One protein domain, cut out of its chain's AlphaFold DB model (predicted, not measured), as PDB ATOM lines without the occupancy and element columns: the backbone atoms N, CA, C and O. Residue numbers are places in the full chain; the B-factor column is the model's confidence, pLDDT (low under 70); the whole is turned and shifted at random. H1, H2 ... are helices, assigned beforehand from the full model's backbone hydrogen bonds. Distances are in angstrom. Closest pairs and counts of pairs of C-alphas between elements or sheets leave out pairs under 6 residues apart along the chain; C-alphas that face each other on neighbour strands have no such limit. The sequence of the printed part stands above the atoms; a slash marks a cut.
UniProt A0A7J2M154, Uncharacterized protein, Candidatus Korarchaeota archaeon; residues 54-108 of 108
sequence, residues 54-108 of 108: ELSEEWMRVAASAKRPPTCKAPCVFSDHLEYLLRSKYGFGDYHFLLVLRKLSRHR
ATOM      1  N   GLU A  54     184.274 122.496 136.725       82.62
ATOM      2  CA  GLU A  54     183.103 121.732 137.191       82.62
ATOM      3  C   GLU A  54     181.829 121.926 136.346       82.62
ATOM      4  O   GLU A  54     180.765 121.379 136.668       82.62
ATOM      5  N   LEU A  55     181.885 122.745 135.293       83.94
ATOM      6  CA  LEU A  55     180.808 122.784 134.306       83.94
ATOM      7  C   LEU A  55     180.995 121.628 133.320       83.94
ATOM      8  O   LEU A  55     182.104 121.388 132.845       83.94
ATOM      9  N   SER A  56     179.899 120.932 133.024       82.38
ATOM     10  CA  SER A  56     179.870 119.799 132.094       82.38
ATOM     11  C   SER A  56     180.108 120.229 130.650       82.38
ATOM     12  O   SER A  56     180.745 119.509 129.890       82.38
ATOM     13  N   GLU A  57     179.615 121.408 130.272       89.25
ATOM     14  CA  GLU A  57     179.712 121.908 128.905       89.25
ATOM     15  C   GLU A  57     180.959 122.773 128.717       89.25
ATOM     16  O   GLU A  57     181.120 123.823 129.346       89.25
ATOM     17  N   GLU A  58     181.850 122.343 127.820       89.69
ATOM     18  CA  GLU A  58     183.156 122.981 127.637       89.69
ATOM     19  C   GLU A  58     183.042 124.431 127.167       89.69
ATOM     20  O   GLU A  58     183.756 125.305 127.662       89.69
ATOM     21  N   TRP A  59     182.095 124.704 126.269       92.19
ATOM     22  CA  TRP A  59     181.859 126.043 125.744       92.19
ATOM     23  C   TRP A  59     181.370 127.006 126.840       92.19
ATOM     24  O   TRP A  59     181.793 128.162 126.862       92.19
ATOM     25  N   MET A  60     180.571 126.535 127.811       90.62
ATOM     26  CA  MET A  60     180.146 127.346 128.958       90.62
ATOM     27  C   MET A  60     181.323 127.698 129.872       90.62
ATOM     28  O   MET A  60     181.337 128.782 130.457       90.62
ATOM     29  N   ARG A  61     182.331 126.818 129.990       90.25
ATOM     30  CA  ARG A  61     183.568 127.110 130.744       90.25
ATOM     31  C   ARG A  61     184.353 128.240 130.103       90.25
ATOM     32  O   ARG A  61     184.811 129.140 130.810       90.25
ATOM     33  N   VAL A  62     184.483 128.199 128.779       92.06
ATOM     34  CA  VAL A  62     185.154 129.244 127.999       92.06
ATOM     35  C   VAL A  62     184.374 130.554 128.105       92.06
ATOM     36  O   VAL A  62     184.954 131.574 128.470       92.06
ATOM     37  N   ALA A  63     183.054 130.520 127.900       92.38
ATOM     38  CA  ALA A  63     182.187 131.692 127.996       92.38
ATOM     39  C   ALA A  63     182.231 132.333 129.392       92.38
ATOM     40  O   ALA A  63     182.463 133.534 129.510       92.38
ATOM     41  N   ALA A  64     182.106 131.545 130.464       90.25
ATOM     42  CA  ALA A  64     182.206 132.045 131.836       90.25
ATOM     43  C   ALA A  64     183.611 132.576 132.179       90.25
ATOM     44  O   ALA A  64     183.737 133.525 132.955       90.25
ATOM     45  N   SER A  65     184.668 131.994 131.597       89.62
ATOM     46  CA  SER A  65     186.042 132.493 131.750       89.62
ATOM     47  C   SER A  65     186.262 133.816 131.029       89.62
ATOM     48  O   SER A  65     186.904 134.702 131.592       89.62
ATOM     49  N   ALA A  66     185.694 133.971 129.834       89.88
ATOM     50  CA  ALA A  66     185.708 135.227 129.095       89.88
ATOM     51  C   ALA A  66     184.917 136.322 129.832       89.88
ATOM     52  O   ALA A  66     185.354 137.467 129.878       89.88
ATOM     53  N   LYS A  67     183.807 135.958 130.491       85.94
ATOM     54  CA  LYS A  67     182.926 136.860 131.259       85.94
ATOM     55  C   LYS A  67     183.381 137.174 132.697       85.94
ATOM     56  O   LYS A  67     182.577 137.646 133.499       85.94
ATOM     57  N   ARG A  68     184.633 136.875 133.077       78.50
ATOM     58  CA  ARG A  68     185.145 137.085 134.454       78.50
ATOM     59  C   ARG A  68     184.842 138.510 134.979       78.50
ATOM     60  O   ARG A  68     184.947 139.461 134.212       78.50
ATOM     61  N   PRO A  69     184.518 138.692 136.279       62.25
ATOM     62  CA  PRO A  69     184.079 139.992 136.782       62.25
ATOM     63  C   PRO A  69     185.221 140.907 137.283       62.25
ATOM     64  O   PRO A  69     186.229 140.389 137.773       62.25
ATOM     65  N   PRO A  70     185.010 142.245 137.295       57.97
ATOM     66  CA  PRO A  70     184.001 142.956 136.522       57.97
ATOM     67  C   PRO A  70     184.561 143.257 135.126       57.97
ATOM     68  O   PRO A  70     185.697 143.722 134.985       57.97
ATOM     69  N   THR A  71     183.727 143.035 134.110       63.09
ATOM     70  CA  THR A  71     183.789 143.790 132.853       63.09
ATOM     71  C   THR A  71     184.088 145.252 133.174       63.09
ATOM     72  O   THR A  71     183.681 145.738 134.236       63.09
ATOM     73  N   CYS A  72     184.887 145.911 132.327       60.41
ATOM     74  CA  CYS A  72     185.379 147.267 132.575       60.41
ATOM     75  C   CYS A  72     184.327 148.117 133.301       60.41
ATOM     76  O   CYS A  72     183.177 148.191 132.877       60.41
ATOM     77  N   LYS A  73     184.718 148.752 134.417       58.47
ATOM     78  CA  LYS A  73     183.806 149.591 135.220       58.47
ATOM     79  C   LYS A  73     183.149 150.708 134.393       58.47
ATOM     80  O   LYS A  73     182.147 151.263 134.827       58.47
ATOM     81  N   ALA A  74     183.723 151.029 133.233       61.94
ATOM     82  CA  ALA A  74     183.143 151.871 132.202       61.94
ATOM     83  C   ALA A  74     182.828 151.024 130.953       61.94
ATOM     84  O   ALA A  74     183.641 150.157 130.612       61.94
ATOM     85  N   PRO A  75     181.705 151.283 130.254       60.03
ATOM     86  CA  PRO A  75     181.397 150.619 128.994       60.03
ATOM     87  C   PRO A  75     182.548 150.866 128.019       60.03
ATOM     88  O   PRO A  75     182.873 152.008 127.692       60.03
ATOM     89  N   CYS A  76     183.223 149.793 127.622       78.44
ATOM     90  CA  CYS A  76     184.281 149.848 126.631       78.44
ATOM     91  C   CYS A  76     183.875 148.991 125.438       78.44
ATOM     92  O   CYS A  76     183.274 147.929 125.604       78.44
ATOM     93  N   VAL A  77     184.267 149.430 124.241       81.69
ATOM     94  CA  VAL A  77     183.949 148.761 122.968       81.69
ATOM     95  C   VAL A  77     184.314 147.272 123.002       81.69
ATOM     96  O   VAL A  77     183.595 146.432 122.472       81.69
ATOM     97  N   PHE A  78     185.406 146.924 123.688       82.31
ATOM     98  CA  PHE A  78     185.811 145.534 123.878       82.31
ATOM     99  C   PHE A  78     184.779 144.717 124.668       82.31
ATOM    100  O   PHE A  78     184.428 143.611 124.260       82.31
ATOM    101  N   SER A  79     184.276 145.261 125.782       82.88
ATOM    102  CA  SER A  79     183.241 144.607 126.586       82.88
ATOM    103  C   SER A  79     181.952 144.442 125.786       82.88
ATOM    104  O   SER A  79     181.345 143.377 125.845       82.88
ATOM    105  N   ASP A  80     181.567 145.447 124.999       85.38
ATOM    106  CA  ASP A  80     180.353 145.397 124.179       85.38
ATOM    107  C   ASP A  80     180.461 144.346 123.067       85.38
ATOM    108  O   ASP A  80     179.546 143.545 122.870       85.38
ATOM    109  N   HIS A  81     181.603 144.283 122.373       88.31
ATOM    110  CA  HIS A  81     181.858 143.269 121.345       88.31
ATOM    111  C   HIS A  81     181.872 141.853 121.931       88.31
ATOM    112  O   HIS A  81     181.335 140.922 121.325       88.31
ATOM    113  N   LEU A  82     182.461 141.685 123.118       88.75
ATOM    114  CA  LEU A  82     182.483 140.402 123.809       88.75
ATOM    115  C   LEU A  82     181.072 139.975 124.237       88.75
ATOM    116  O   LEU A  82     180.676 138.840 123.971       88.75
ATOM    117  N   GLU A  83     180.296 140.875 124.849       87.38
ATOM    118  CA  GLU A  83     178.899 140.618 125.216       87.38
ATOM    119  C   GLU A  83     178.055 140.259 123.996       87.38
ATOM    120  O   GLU A  83     177.307 139.280 124.036       87.38
ATOM    121  N   TYR A  84     178.197 141.008 122.901       90.06
ATOM    122  CA  TYR A  84     177.494 140.732 121.655       90.06
ATOM    123  C   TYR A  84     177.830 139.336 121.122       90.06
ATOM    124  O   TYR A  84     176.920 138.569 120.815       90.06
ATOM    125  N   LEU A  85     179.111 138.959 121.056       92.75
ATOM    126  CA  LEU A  85     179.513 137.630 120.592       92.75
ATOM    127  C   LEU A  85     178.915 136.524 121.472       92.75
ATOM    128  O   LEU A  85     178.314 135.578 120.960       92.75
ATOM    129  N   LEU A  86     179.066 136.648 122.792       92.50
ATOM    130  CA  LEU A  86     178.600 135.651 123.753       92.50
ATOM    131  C   LEU A  86     177.078 135.488 123.707       92.50
ATOM    132  O   LEU A  86     176.586 134.361 123.697       92.50
ATOM    133  N   ARG A  87     176.331 136.591 123.635       91.88
ATOM    134  CA  ARG A  87     174.865 136.570 123.617       91.88
ATOM    135  C   ARG A  87     174.305 136.189 122.255       91.88
ATOM    136  O   ARG A  87     173.517 135.255 122.173       91.88
ATOM    137  N   SER A  88     174.711 136.884 121.197       92.31
ATOM    138  CA  SER A  88     174.084 136.769 119.878       92.31
ATOM    139  C   SER A  88     174.484 135.492 119.148       92.31
ATOM    140  O   SER A  88     173.658 134.909 118.455       92.31
ATOM    141  N   LYS A  89     175.737 135.037 119.297       92.75
ATOM    142  CA  LYS A  89     176.230 133.844 118.588       92.75
ATOM    143  C   LYS A  89     176.143 132.568 119.423       92.75
ATOM    144  O   LYS A  89     175.876 131.508 118.869       92.75
ATOM    145  N   TYR A  90     176.376 132.666 120.731       93.00
ATOM    146  CA  TYR A  90     176.451 131.500 121.622       93.00
ATOM    147  C   TYR A  90     175.300 131.412 122.634       93.00
ATOM    148  O   TYR A  90     175.274 130.488 123.439       93.00
ATOM    149  N   GLY A  91     174.357 132.361 122.636       92.19
ATOM    150  CA  GLY A  91     173.220 132.352 123.563       92.19
ATOM    151  C   GLY A  91     173.599 132.532 125.040       92.19
ATOM    152  O   GLY A  91     172.758 132.359 125.922       92.19
ATOM    153  N   PHE A  92     174.847 132.893 125.355       91.69
ATOM    154  CA  PHE A  92     175.350 133.003 126.723       91.69
ATOM    155  C   PHE A  92     174.909 134.314 127.393       91.69
ATOM    156  O   PHE A  92     175.662 135.284 127.530       91.69
ATOM    157  N   GLY A  93     173.647 134.345 127.819       87.94
ATOM    158  CA  GLY A  93     173.080 135.446 128.602       87.94
ATOM    159  C   GLY A  93     173.613 135.537 130.040       87.94
ATOM    160  O   GLY A  93     174.181 134.587 130.578       87.94
ATOM    161  N   ASP A  94     173.375 136.674 130.697       85.50
ATOM    162  CA  ASP A  94     173.809 136.916 132.086       85.50
ATOM    163  C   ASP A  94     173.239 135.911 133.081       85.50
ATOM    164  O   ASP A  94     173.902 135.572 134.059       85.50
ATOM    165  N   TYR A  95     172.035 135.392 132.830       86.06
ATOM    166  CA  TYR A  95     171.443 134.385 133.703       86.06
ATOM    167  C   TYR A  95     172.318 133.126 133.787       86.06
ATOM    168  O   TYR A  95     172.484 132.587 134.879       86.06
ATOM    169  N   HIS A  96     172.941 132.692 132.682       87.94
ATOM    170  CA  HIS A  96     173.868 131.560 132.692       87.94
ATOM    171  C   HIS A  96     175.064 131.858 133.583       87.94
ATOM    172  O   HIS A  96     175.445 131.039 134.417       87.94
ATOM    173  N   PHE A  97     175.627 133.057 133.448       87.62
ATOM    174  CA  PHE A  97     176.749 133.484 134.266       87.62
ATOM    175  C   PHE A  97     176.385 133.511 135.758       87.62
ATOM    176  O   PHE A  97     177.112 132.957 136.583       87.62
ATOM    177  N   LEU A  98     175.218 134.060 136.112       86.44
ATOM    178  CA  LEU A  98     174.707 134.058 137.485       86.44
ATOM    179  C   LEU A  98     174.476 132.637 138.022       86.44
ATOM    180  O   LEU A  98     174.812 132.363 139.175       86.44
ATOM    181  N   LEU A  99     173.941 131.720 137.210       86.56
ATOM    182  CA  LEU A  99     173.771 130.310 137.583       86.56
ATOM    183  C   LEU A  99     175.119 129.633 137.856       86.56
ATOM    184  O   LEU A  99     175.264 128.939 138.863       86.56
ATOM    185  N   VAL A 100     176.117 129.882 137.004       86.00
ATOM    186  CA  VAL A 100     177.483 129.373 137.175       86.00
ATOM    187  C   VAL A 100     178.100 129.891 138.475       86.00
ATOM    188  O   VAL A 100     178.613 129.100 139.267       86.00
ATOM    189  N   LEU A 101     178.016 131.200 138.738       84.50
ATOM    190  CA  LEU A 101     178.531 131.787 139.978       84.50
ATOM    191  C   LEU A 101     177.846 131.200 141.217       84.50
ATOM    192  O   LEU A 101     178.527 130.859 142.183       84.50
ATOM    193  N   ARG A 102     176.518 131.023 141.175       83.81
ATOM    194  CA  ARG A 102     175.754 130.395 142.263       83.81
ATOM    195  C   ARG A 102     176.203 128.959 142.517       83.81
ATOM    196  O   ARG A 102     176.419 128.603 143.674       83.81
ATOM    197  N   LYS A 103     176.386 128.149 141.468       82.31
ATOM    198  CA  LYS A 103     176.873 126.765 141.598       82.31
ATOM    199  C   LYS A 103     178.231 126.728 142.301       82.31
ATOM    200  O   LYS A 103     178.380 126.030 143.295       82.31
ATOM    201  N   LEU A 104     179.177 127.554 141.856       79.88
ATOM    202  CA  LEU A 104     180.511 127.630 142.462       79.88
ATOM    203  C   LEU A 104     180.493 128.149 143.906       79.88
ATOM    204  O   LEU A 104     181.301 127.716 144.719       79.88
ATOM    205  N   SER A 105     179.582 129.070 144.240       78.00
ATOM    206  CA  SER A 105     179.443 129.580 145.613       78.00
ATOM    207  C   SER A 105     178.870 128.557 146.595       78.00
ATOM    208  O   SER A 105     179.115 128.680 147.785       78.00
ATOM    209  N   ARG A 106     178.134 127.547 146.112       71.19
ATOM    210  CA  ARG A 106     177.579 126.460 146.937       71.19
ATOM    211  C   ARG A 106     178.582 125.334 147.220       71.19
ATOM    212  O   ARG A 106     178.277 124.452 148.011       71.19
ATOM    213  N   HIS A 107     179.738 125.350 146.560       56.22
ATOM    214  CA  HIS A 107     180.829 124.387 146.746       56.22
ATOM    215  C   HIS A 107     181.978 124.938 147.615       56.22
ATOM    216  O   HIS A 107     183.054 124.343 147.656       56.22
ATOM    217  N   ARG A 108     181.770 126.077 148.285       52.09
ATOM    218  CA  ARG A 108     182.675 126.650 149.291       52.09
ATOM    219  C   ARG A 108     182.007 126.626 150.651       52.09
ATOM    220  O   ARG A 108     182.758 126.458 151.631       52.09
TER     221      ARG A 108
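What this domain is: This is residues 54 to 108 of the 108 residues of an uncharacterized protein of Candidatus Korarchaeota archaeon (UniProt A0A7J2M154). The longest helix, H2, and H3 take the two ends of a loose set of three helices, and H1 lies between them, close to each by few contacts. Residues 73 to 78, of which 77 and 78 belong to H2, stick out. The printed part has 55 residues, with named helices H1, H2 and H3 in that order and no named strand: all helix, only just compact, close to loose, with a radius of gyration of the C-alphas of 11.7 A and spans of 34 by 24 by 15 A.

Where its parts are: H2, residues 77 to 89, is 17.4 A long and begins at C-alpha 77 (183.949, 148.761, 122.968). H1 is residues 58 to 66, 12.6 A. H3, residues 94 to 105, 16.4 A, ends at C-alpha 105 (179.443, 129.580, 145.613).

How they stand to each other: H2 and H1 are close but not clearly touching, the closest C-alphas, of Leu 86 and Ala 63, 6.8 A apart; they run opposite ways at a shallow tilt of 20 degrees. H1 and H3 are close but not clearly touching, about perpendicular at 85 degrees; their closest C-alphas, of Ala 64 and Phe 97, are 6.1 A apart. H2 and H3 are apart. In H1, H2 and H3 every O i to N i+4 pair is within hydrogen-bond range.

The domain as a whole: The C-alphas of Val 77 and Arg 108, the two farthest apart, are 34.4 A apart. The printed part has no cut; the link from H2 to H3 is tight, that from H1 to H2 short. Residues 69 to 75 and 107 to 108 have pLDDT under 70.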